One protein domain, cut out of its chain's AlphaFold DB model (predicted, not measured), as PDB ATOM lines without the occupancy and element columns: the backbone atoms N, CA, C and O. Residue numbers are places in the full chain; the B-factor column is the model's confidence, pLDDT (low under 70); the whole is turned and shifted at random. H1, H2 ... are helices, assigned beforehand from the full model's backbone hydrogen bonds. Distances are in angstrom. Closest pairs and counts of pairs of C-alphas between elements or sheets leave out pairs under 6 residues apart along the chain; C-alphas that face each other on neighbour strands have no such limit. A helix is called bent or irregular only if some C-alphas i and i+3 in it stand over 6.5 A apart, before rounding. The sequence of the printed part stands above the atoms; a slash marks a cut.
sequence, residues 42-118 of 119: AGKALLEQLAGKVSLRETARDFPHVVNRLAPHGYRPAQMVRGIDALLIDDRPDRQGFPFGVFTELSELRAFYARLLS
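This is residues 42 to 118 of the 119 residues of an uncharacterized protein of Burkholderiaceae bacterium (UniProt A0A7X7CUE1). Helices H3, H4 and H5 run back and forth, H4 between the other two; H1 crosses H3, and short H2 packs on H5. From the H4-H5 hairpin's loop, residues 90 to 96 stick out. The printed part has 77 residues, five named helices, H1 to H5, and no named strand: all helix, compact, radius of gyration of the C-alphas 11.7 A, spans 32 by 27 by 19 A.

H1, residues 42 to 50, touches H3, residues 64 to 73, about perpendicular at 73 degrees, closest C-alphas Gly 43 and Asn 68, 4.5 A. H2, residues 57 to 62, touches H3 only at the corner, closest C-alphas Ala 60 and Val 67, 6.3 A. Residues 101 to 106 alone of H5, residues 100 to 117, touch H2, closest C-alphas Thr 59 and Val 102, 5.2 A. H4, residues 77 to 88, forms helical hairpins with H3, at 29 degrees, and H5, at 26 degrees. Every O i to N i+4 pair is within hydrogen-bond range in H1, H2, H4 and H5; in H3, 4 of 6.

H1 begins at C-alpha 42 (109.510, 120.750, 73.377). H3 is irregular: C-alphas 69 and 72 are 7.0 A apart. H4 is 16.4 A long; H5, 25.9 A, ends at C-alpha 117 (96.110, 103.273, 78.046).

The C-alphas farthest apart, Gly 52 and Pro 93, are 36.0 A apart. The printed part has no cut. The H4 to H5 link is long; pLDDT is under 70 at residues 90 to 94.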
ATOM      1  N   ALA A  42     110.360 121.935  73.311       93.88
ATOM      2  CA  ALA A  42     109.510 120.750  73.377       93.88
ATOM      3  C   ALA A  42     109.466 120.185  74.808       93.88
ATOM      4  O   ALA A  42     108.399 119.813  75.301       93.88
ATOM      5  N   GLY A  43     110.606 120.167  75.499       95.19
ATOM      6  CA  GLY A  43     110.729 119.803  76.903       95.19
ATOM      7  C   GLY A  43     109.906 120.720  77.803       95.19
ATOM      8  O   GLY A  43     109.167 120.231  78.657       95.19
ATOM      9  N   LYS A  44     109.959 122.039  77.580       95.81
ATOM     10  CA  LYS A  44     109.111 123.011  78.293       95.81
ATOM     11  C   LYS A  44     107.626 122.739  78.059       95.81
ATOM     12  O   LYS A  44     106.881 122.621  79.030       95.81
ATOM     13  N   ALA A  45     107.216 122.550  76.805       95.69
ATOM     14  CA  ALA A  45     105.829 122.240  76.461       95.69
ATOM     15  C   ALA A  45     105.343 120.934  77.117       95.69
ATOM     16  O   ALA A  45     104.206 120.858  77.587       95.69
ATOM     17  N   LEU A  46     106.206 119.914  77.216       95.88
ATOM     18  CA  LEU A  46     105.894 118.687  77.950       95.88
ATOM     19  C   LEU A  46     105.649 118.970  79.441       95.88
ATOM     20  O   LEU A  46     104.684 118.452  80.005       95.88
ATOM     21  N   LEU A  47     106.492 119.781  80.088       96.25
ATOM     22  CA  LEU A  47     106.309 120.137  81.501       96.25
ATOM     23  C   LEU A  47     104.999 120.894  81.733       96.25
ATOM     24  O   LEU A  47     104.295 120.608  82.700       96.25
ATOM     25  N   GLU A  48     104.645 121.813  80.838       95.44
ATOM     26  CA  GLU A  48     103.373 122.538  80.896       95.44
ATOM     27  C   GLU A  48     102.174 121.599  80.722       95.44
ATOM     28  O   GLU A  48     101.213 121.670  81.488       95.44
ATOM     29  N   GLN A  49     102.242 120.653  79.782       94.31
ATOM     30  CA  GLN A  49     101.191 119.651  79.571       94.31
ATOM     31  C   GLN A  49     100.950 118.780  80.820       94.31
ATOM     32  O   GLN A  49      99.816 118.356  81.098       94.31
ATOM     33  N   LEU A  50     102.028 118.475  81.545       94.50
ATOM     34  CA  LEU A  50     102.024 117.662  82.759       94.50
ATOM     35  C   LEU A  50     101.709 118.464  84.025       94.50
ATOM     36  O   LEU A  50     101.454 117.851  85.065       94.50
ATOM     37  N   ALA A  51     101.696 119.798  83.955       93.44
ATOM     38  CA  ALA A  51     101.456 120.656  85.106       93.44
ATOM     39  C   ALA A  51     100.144 120.273  85.812       93.44
ATOM     40  O   ALA A  51      99.091 120.109  85.193       93.44
ATOM     41  N   GLY A  52     100.227 120.066  87.129       91.50
ATOM     42  CA  GLY A  52      99.105 119.613  87.958       91.50
ATOM     43  C   GLY A  52      98.766 118.117  87.863       91.50
ATOM     44  O   GLY A  52      97.890 117.667  88.594       91.50
ATOM     45  N   LYS A  53      99.449 117.337  87.011       93.81
ATOM     46  CA  LYS A  53      99.238 115.884  86.848       93.81
ATOM     47  C   LYS A  53     100.419 115.067  87.367       93.81
ATOM     48  O   LYS A  53     100.212 114.112  88.107       93.81
ATOM     49  N   VAL A  54     101.640 115.436  86.971       94.94
ATOM     50  CA  VAL A  54     102.904 114.799  87.384       94.94
ATOM     51  C   VAL A  54     103.985 115.874  87.481       94.94
ATOM     52  O   VAL A  54     104.049 116.758  86.629       94.94
ATOM     53  N   SER A  55     104.841 115.811  88.505       94.44
ATOM     54  CA  SER A  55     105.974 116.732  88.655       94.44
ATOM     55  C   SER A  55     107.270 116.081  88.172       94.44
ATOM     56  O   SER A  55     107.584 114.971  88.579       94.44
ATOM     57  N   LEU A  56     108.021 116.780  87.317       94.81
ATOM     58  CA  LEU A  56     109.352 116.368  86.843       94.81
ATOM     59  C   LEU A  56     110.422 117.385  87.277       94.81
ATOM     60  O   LEU A  56     111.244 117.827  86.474       94.81
ATOM     61  N   ARG A  57     110.356 117.851  88.526       94.75
ATOM     62  CA  ARG A  57     111.170 118.966  89.028       94.75
ATOM     63  C   ARG A  57     112.645 118.589  89.123       94.75
ATOM     64  O   ARG A  57     113.501 119.358  88.687       94.75
ATOM     65  N   GLU A  58     112.951 117.444  89.719       94.00
ATOM     66  CA  GLU A  58     114.320 116.952  89.864       94.00
ATOM     67  C   GLU A  58     114.883 116.518  88.512       94.00
ATOM     68  O   GLU A  58     116.015 116.865  88.170       94.00
ATOM     69  N   THR A  59     114.064 115.857  87.694       94.38
ATOM     70  CA  THR A  59     114.427 115.419  86.346       94.38
ATOM     71  C   THR A  59     114.753 116.614  85.454       94.38
ATOM     72  O   THR A  59     115.816 116.636  84.843       94.38
ATOM     73  N   ALA A  60     113.922 117.659  85.430       94.19
ATOM     74  CA  ALA A  60     114.203 118.863  84.644       94.19
ATOM     75  C   ALA A  60     115.441 119.625  85.148       94.19
ATOM     76  O   ALA A  60     116.188 120.192  84.350       94.19
ATOM     77  N   ARG A  61     115.690 119.630  86.466       92.06
ATOM     78  CA  ARG A  61     116.847 120.317  87.062       92.06
ATOM     79  C   ARG A  61     118.161 119.598  86.773       92.06
ATOM     80  O   ARG A  61     119.167 120.244  86.464       92.06
ATOM     81  N   ASP A  62     118.180 118.281  86.950       90.56
ATOM     82  CA  ASP A  62     119.411 117.490  86.965       90.56
ATOM     83  C   ASP A  62     119.652 116.690  85.686       90.56
ATOM     84  O   ASP A  62     120.812 116.491  85.320       90.56
ATOM     85  N   PHE A  63     118.586 116.342  84.962       91.81
ATOM     86  CA  PHE A  63     118.602 115.550  83.732       91.81
ATOM     87  C   PHE A  63     117.707 116.163  82.628       91.81
ATOM     88  O   PHE A  63     116.838 115.476  82.090       91.81
ATOM     89  N   PRO A  64     117.903 117.439  82.235       93.62
ATOM     90  CA  PRO A  64     117.066 118.104  81.223       93.62
ATOM     91  C   PRO A  64     116.999 117.350  79.881       93.62
ATOM     92  O   PRO A  64     115.932 117.259  79.282       93.62
ATOM     93  N   HIS A  65     118.092 116.704  79.463       91.62
ATOM     94  CA  HIS A  65     118.142 115.849  78.268       91.62
ATOM     95  C   HIS A  65     117.154 114.669  78.313       91.62
ATOM     96  O   HIS A  65     116.687 114.216  77.270       91.62
ATOM     97  N   VAL A  66     116.812 114.160  79.503       92.88
ATOM     98  CA  VAL A  66     115.783 113.120  79.655       92.88
ATOM     99  C   VAL A  66     114.409 113.689  79.322       92.88
ATOM    100  O   VAL A  66     113.650 113.053  78.594       92.88
ATOM    101  N   VAL A  67     114.105 114.897  79.802       95.50
ATOM    102  CA  VAL A  67     112.836 115.575  79.507       95.50
ATOM    103  C   VAL A  67     112.735 115.890  78.013       95.50
ATOM    104  O   VAL A  67     111.735 115.534  77.394       95.50
ATOM    105  N   ASN A  68     113.794 116.450  77.416       95.31
ATOM    106  CA  ASN A  68     113.863 116.719  75.974       95.31
ATOM    107  C   ASN A  68     113.648 115.435  75.156       95.31
ATOM    108  O   ASN A  68     112.850 115.405  74.224       95.31
ATOM    109  N   ARG A  69     114.294 114.328  75.547       94.25
ATOM    110  CA  ARG A  69     114.148 113.030  74.870       94.25
ATOM    111  C   ARG A  69     112.717 112.488  74.919       94.25
ATOM    112  O   ARG A  69     112.298 111.816  73.980       94.25
ATOM    113  N   LEU A  70     111.982 112.739  76.001       95.06
ATOM    114  CA  LEU A  70     110.602 112.273  76.169       95.06
ATOM    115  C   LEU A  70     109.567 113.201  75.518       95.06
ATOM    116  O   LEU A  70     108.479 112.740  75.172       95.06
ATOM    117  N   ALA A  71     109.892 114.481  75.326       95.75
ATOM    118  CA  ALA A  71     108.978 115.494  74.800       95.75
ATOM    119  C   ALA A  71     108.244 115.104  73.501       95.75
ATOM    120  O   ALA A  71     107.022 115.278  73.451       95.75
ATOM    121  N   PRO A  72     108.888 114.479  72.492       94.56
ATOM    122  CA  PRO A  72     108.202 114.047  71.271       94.56
ATOM    123  C   PRO A  72     107.063 113.040  71.505       94.56
ATOM    124  O   PRO A  72     106.220 112.837  70.630       94.56
ATOM    125  N   HIS A  73     107.026 112.387  72.669       93.38
ATOM    126  CA  HIS A  73     106.028 111.381  73.019       93.38
ATOM    127  C   HIS A  73     104.853 111.930  73.841       93.38
ATOM    128  O   HIS A  73     103.935 111.163  74.124       93.38
ATOM    129  N   GLY A  74     104.844 113.216  74.224       87.56
ATOM    130  CA  GLY A  74     103.888 113.791  75.187       87.56
ATOM    131  C   GLY A  74     102.409 113.505  74.898       87.56
ATOM    132  O   GLY A  74     101.634 113.224  75.809       87.56
ATOM    133  N   TYR A  75     102.010 113.474  73.628       88.06
ATOM    134  CA  TYR A  75     100.625 113.198  73.218       88.06
ATOM    135  C   TYR A  75     100.364 111.730  72.848       88.06
ATOM    136  O   TYR A  75      99.304 111.392  72.327       88.06
ATOM    137  N   ARG A  76     101.339 110.841  73.068       94.19
ATOM    138  CA  ARG A  76     101.314 109.442  72.628       94.19
ATOM    139  C   ARG A  76     101.597 108.514  73.812       94.19
ATOM    140  O   ARG A  76     102.737 108.066  73.969       94.19
ATOM    141  N   PRO A  77     100.574 108.164  74.614       94.12
ATOM    142  CA  PRO A  77     100.760 107.418  75.858       94.12
ATOM    143  C   PRO A  77     101.576 106.126  75.714       94.12
ATOM    144  O   PRO A  77     102.495 105.890  76.493       94.12
ATOM    145  N   ALA A  78     101.329 105.332  74.667       95.06
ATOM    146  CA  ALA A  78     102.078 104.097  74.414       95.06
ATOM    147  C   ALA A  78     103.569 104.340  74.124       95.06
ATOM    148  O   ALA A  78     104.420 103.566  74.562       95.06
ATOM    149  N   GLN A  79     103.897 105.408  73.392       95.56
ATOM    150  CA  GLN A  79     105.289 105.758  73.091       95.56
ATOM    151  C   GLN A  79     105.985 106.329  74.323       95.56
ATOM    152  O   GLN A  79     107.143 106.006  74.562       95.56
ATOM    153  N   MET A  80     105.265 107.100  75.141       96.44
ATOM    154  CA  MET A  80     105.792 107.642  76.388       96.44
ATOM    155  C   MET A  80     106.161 106.531  77.374       96.44
ATOM    156  O   MET A  80     107.284 106.510  77.870       96.44
ATOM    157  N   VAL A  81     105.266 105.560  77.602       95.25
ATOM    158  CA  VAL A  81     105.558 104.409  78.478       95.25
ATOM    159  C   VAL A  81     106.794 103.652  77.988       95.25
ATOM    160  O   VAL A  81     107.703 103.408  78.774       95.25
ATOM    161  N   ARG A  82     106.882 103.355  76.683       93.62
ATOM    162  CA  ARG A  82     108.058 102.685  76.100       93.62
ATOM    163  C   ARG A  82     109.340 103.507  76.242       93.62
ATOM    164  O   ARG A  82     110.392 102.941  76.523       93.62
ATOM    165  N   GLY A  83     109.259 104.823  76.049       93.94
ATOM    166  CA  GLY A  83     110.389 105.735  76.214       93.94
ATOM    167  C   GLY A  83     110.909 105.752  77.651       93.94
ATOM    168  O   GLY A  83     112.119 105.696  77.860       93.94
ATOM    169  N   ILE A  84     110.009 105.758  78.636       94.31
ATOM    170  CA  ILE A  84     110.370 105.699  80.057       94.31
ATOM    171  C   ILE A  84     110.923 104.319  80.428       94.31
ATOM    172  O   ILE A  84     111.938 104.240  81.113       94.31
ATOM    173  N   ASP A  85     110.335 103.231  79.930       92.50
ATOM    174  CA  ASP A  85     110.855 101.876  80.147       92.50
ATOM    175  C   ASP A  85     112.281 101.730  79.610       92.50
ATOM    176  O   ASP A  85     113.158 101.227  80.309       92.50
ATOM    177  N   ALA A  86     112.559 102.280  78.429       90.25
ATOM    178  CA  ALA A  86     113.906 102.321  77.867       90.25
ATOM    179  C   ALA A  86     114.891 103.180  78.688       90.25
ATOM    180  O   ALA A  86     116.100 103.059  78.519       90.25
ATOM    181  N   LEU A  87     114.406 104.055  79.575       89.75
ATOM    182  CA  LEU A  87     115.231 104.830  80.503       89.75
ATOM    183  C   LEU A  87     115.384 104.147  81.865       89.75
ATOM    184  O   LEU A  87     116.379 104.388  82.542       89.75
ATOM    185  N   LEU A  88     114.424 103.339  82.306       87.81
ATOM    186  CA  LEU A  88     114.458 102.697  83.624       87.81
ATOM    187  C   LEU A  88     115.065 101.291  83.581       87.81
ATOM    188  O   LEU A  88     115.791 100.930  84.501       87.81
ATOM    189  N   ILE A  89     114.806 100.535  82.513       81.44
ATOM    190  CA  ILE A  89     115.206  99.126  82.354       81.44
ATOM    191  C   ILE A  89     116.598  98.994  81.709       81.44
ATOM    192  O   ILE A  89     117.218  97.953  81.837       81.44
ATOM    193  N   ASP A  90     117.095 100.069  81.083       68.62
ATOM    194  CA  ASP A  90     118.461 100.288  80.569       68.62
ATOM    195  C   ASP A  90     119.582  99.366  81.112       68.62
ATOM    196  O   ASP A  90     120.290  99.820  82.009       68.62
ATOM    197  N   ASP A  91     119.769  98.138  80.603       59.62
ATOM    198  CA  ASP A  91     120.648  97.092  81.185       59.62
ATOM    199  C   ASP A  91     122.122  97.186  80.735       59.62
ATOM    200  O   ASP A  91     122.835  96.198  80.558       59.62
ATOM    201  N   ARG A  92     122.601  98.404  80.472       66.12
ATOM    202  CA  ARG A  92     124.007  98.615  80.112       66.12
ATOM    203  C   ARG A  92     124.900  98.476  81.358       66.12
ATOM    204  O   ARG A  92     124.618  99.130  82.363       66.12
ATOM    205  N   PRO A  93     126.011  97.717  81.290       59.56
ATOM    206  CA  PRO A  93     126.831  97.374  82.459       59.56
ATOM    207  C   PRO A  93     127.493  98.582  83.149       59.56
ATOM    208  O   PRO A  93     127.783  98.515  84.339       59.56
ATOM    209  N   ASP A  94     127.668  99.703  82.444       68.69
ATOM    210  CA  ASP A  94     128.322 100.918  82.963       68.69
ATOM    211  C   ASP A  94     127.336 101.985  83.479       68.69
ATOM    212  O   ASP A  94     127.670 103.171  83.599       68.69
ATOM    213  N   ARG A  95     126.077 101.617  83.740       70.69
ATOM    214  CA  ARG A  95     125.040 102.597  84.069       70.69
ATOM    215  C   ARG A  95     125.058 102.978  85.550       70.69
ATOM    216  O   ARG A  95     124.838 102.152  86.424       70.69
ATOM    217  N   GLN A  96     125.184 104.276  85.833       72.94
ATOM    218  CA  GLN A  96     125.090 104.820  87.201       72.94
ATOM    219  C   GLN A  96     123.648 104.897  87.750       72.94
ATOM    220  O   GLN A  96     123.435 105.343  88.875       72.94
ATOM    221  N   GLY A  97     122.652 104.458  86.970       81.75
ATOM    222  CA  GLY A  97     121.234 104.590  87.308       81.75
ATOM    223  C   GLY A  97     120.780 106.051  87.426       81.75
ATOM    224  O   GLY A  97     121.494 106.979  87.042       81.75
ATOM    225  N   PHE A  98     119.571 106.253  87.947       87.44
ATOM    226  CA  PHE A  98     119.079 107.577  88.324       87.44
ATOM    227  C   PHE A  98     119.089 107.738  89.847       87.44
ATOM    228  O   PHE A  98     118.804 106.772  90.560       87.44
ATOM    229  N   PRO A  99     119.350 108.951  90.367       90.25
ATOM    230  CA  PRO A  99     119.079 109.270  91.761       90.25
ATOM    231  C   PRO A  99     117.618 108.979  92.115       90.25
ATOM    232  O   PRO A  99     116.732 109.093  91.268       90.25
ATOM    233  N   PHE A 100     117.362 108.652  93.381       88.38
ATOM    234  CA  PHE A 100     116.045 108.201  93.836       88.38
ATOM    235  C   PHE A 100     114.894 109.157  93.473       88.38
ATOM    236  O   PHE A 100     113.843 108.693  93.031       88.38
ATOM    237  N   GLY A 101     115.085 110.474  93.606       91.12
ATOM    238  CA  GLY A 101     114.047 111.453  93.262       91.12
ATOM    239  C   GLY A 101     113.683 111.427  91.776       91.12
ATOM    240  O   GLY A 101     112.517 111.287  91.423       91.12
ATOM    241  N   VAL A 102     114.687 111.401  90.898       92.81
ATOM    242  CA  VAL A 102     114.496 111.277  89.441       92.81
ATOM    243  C   VAL A 102     113.850 109.942  89.069       92.81
ATOM    244  O   VAL A 102     112.936 109.895  88.252       92.81
ATOM    245  N   PHE A 103     114.281 108.845  89.695       92.94
ATOM    246  CA  PHE A 103     113.660 107.537  89.493       92.94
ATOM    247  C   PHE A 103     112.172 107.537  89.883       92.94
ATOM    248  O   PHE A 103     111.342 106.971  89.166       92.94
ATOM    249  N   THR A 104     111.831 108.188  90.996       94.69
ATOM    250  CA  THR A 104     110.453 108.304  91.491       94.69
ATOM    251  C   THR A 104     109.592 109.104  90.518       94.69
ATOM    252  O   THR A 104     108.563 108.601  90.074       94.69
ATOM    253  N   GLU A 105     110.050 110.286  90.094       96.75
ATOM    254  CA  GLU A 105     109.344 111.134  89.123       96.75
ATOM    255  C   GLU A 105     109.073 110.401  87.796       96.75
ATOM    256  O   GLU A 105     107.957 110.427  87.272       96.75
ATOM    257  N   LEU A 106     110.069 109.682  87.262       96.00
ATOM    258  CA  LEU A 106     109.902 108.889  86.038       96.00
ATOM    259  C   LEU A 106     108.924 107.720  86.226       96.00
ATOM    260  O   LEU A 106     108.149 107.406  85.319       96.00
ATOM    261  N   SER A 107     108.919 107.090  87.401       95.12
ATOM    262  CA  SER A 107     107.988 106.001  87.724       95.12
ATOM    263  C   SER A 107     106.544 106.498  87.840       95.12
ATOM    264  O   SER A 107     105.625 105.857  87.321       95.12
ATOM    265  N   GLU A 108     106.332 107.662  88.457       96.62
ATOM    266  CA  GLU A 108     105.024 108.322  88.524       96.62
ATOM    267  C   GLU A 108     104.523 108.723  87.135       96.62
ATOM    268  O   GLU A 108     103.371 108.449  86.788       96.62
ATOM    269  N   LEU A 109     105.403 109.292  86.306       96.88
ATOM    270  CA  LEU A 109     105.096 109.633  84.919       96.88
ATOM    271  C   LEU A 109     104.653 108.400  84.126       96.88
ATOM    272  O   LEU A 109     103.630 108.426  83.438       96.88
ATOM    273  N   ARG A 110     105.391 107.294  84.257       96.31
ATOM    274  CA  ARG A 110     105.047 106.021  83.621       96.31
ATOM    275  C   ARG A 110     103.671 105.534  84.062       96.31
ATOM    276  O   ARG A 110     102.861 105.154  83.218       96.31
ATOM    277  N   ALA A 111     103.402 105.547  85.366       96.00
ATOM    278  CA  ALA A 111     102.126 105.109  85.922       96.00
ATOM    279  C   ALA A 111     100.960 105.976  85.423       96.00
ATOM    280  O   ALA A 111      99.906 105.441  85.077       96.00
ATOM    281  N   PHE A 112     101.153 107.294  85.331       96.00
ATOM    282  CA  PHE A 112     100.170 108.217  84.770       96.00
ATOM    283  C   PHE A 112      99.798 107.842  83.325       96.00
ATOM    284  O   PHE A 112      98.620 107.637  83.032       96.00
ATOM    285  N   TYR A 113     100.781 107.668  82.436       95.75
ATOM    286  CA  TYR A 113     100.502 107.309  81.040       95.75
ATOM    287  C   TYR A 113      99.988 105.874  80.865       95.75
ATOM    288  O   TYR A 113      99.175 105.629  79.977       95.75
ATOM    289  N   ALA A 114     100.397 104.933  81.718       95.00
ATOM    290  CA  ALA A 114      99.859 103.574  81.705       95.00
ATOM    291  C   ALA A 114      98.357 103.544  82.042       95.00
ATOM    292  O   ALA A 114      97.600 102.800  81.416       95.00
ATOM    293  N   ARG A 115      97.902 104.393  82.975       95.25
ATOM    294  CA  ARG A 115      96.468 104.540  83.279       95.25
ATOM    295  C   ARG A 115      95.683 105.061  82.078       95.25
ATOM    296  O   ARG A 115      94.602 104.551  81.831       95.25
ATOM    297  N   LEU A 116      96.238 106.001  81.306       92.94
ATOM    298  CA  LEU A 116      95.591 106.515  80.088       92.94
ATOM    299  C   LEU A 116      95.403 105.451  78.994       92.94
ATOM    300  O   LEU A 116      94.531 105.610  78.152       92.94
ATOM    301  N   LEU A 117      96.222 104.394  78.989       90.75
ATOM    302  CA  LEU A 117      96.110 103.273  78.046       90.75
ATOM    303  C   LEU A 117      95.131 102.186  78.497       90.75
ATOM    304  O   LEU A 117      94.803 101.309  77.707       90.75
ATOM    305  N   SER A 118      94.737 102.194  79.771       82.25
ATOM    306  CA  SER A 118      93.853 101.178  80.359       82.25
ATOM    307  C   SER A 118      92.370 101.579  80.300       82.25
ATOM    308  O   SER A 118      91.545 100.929  80.937       82.25
TER     309      SER A 118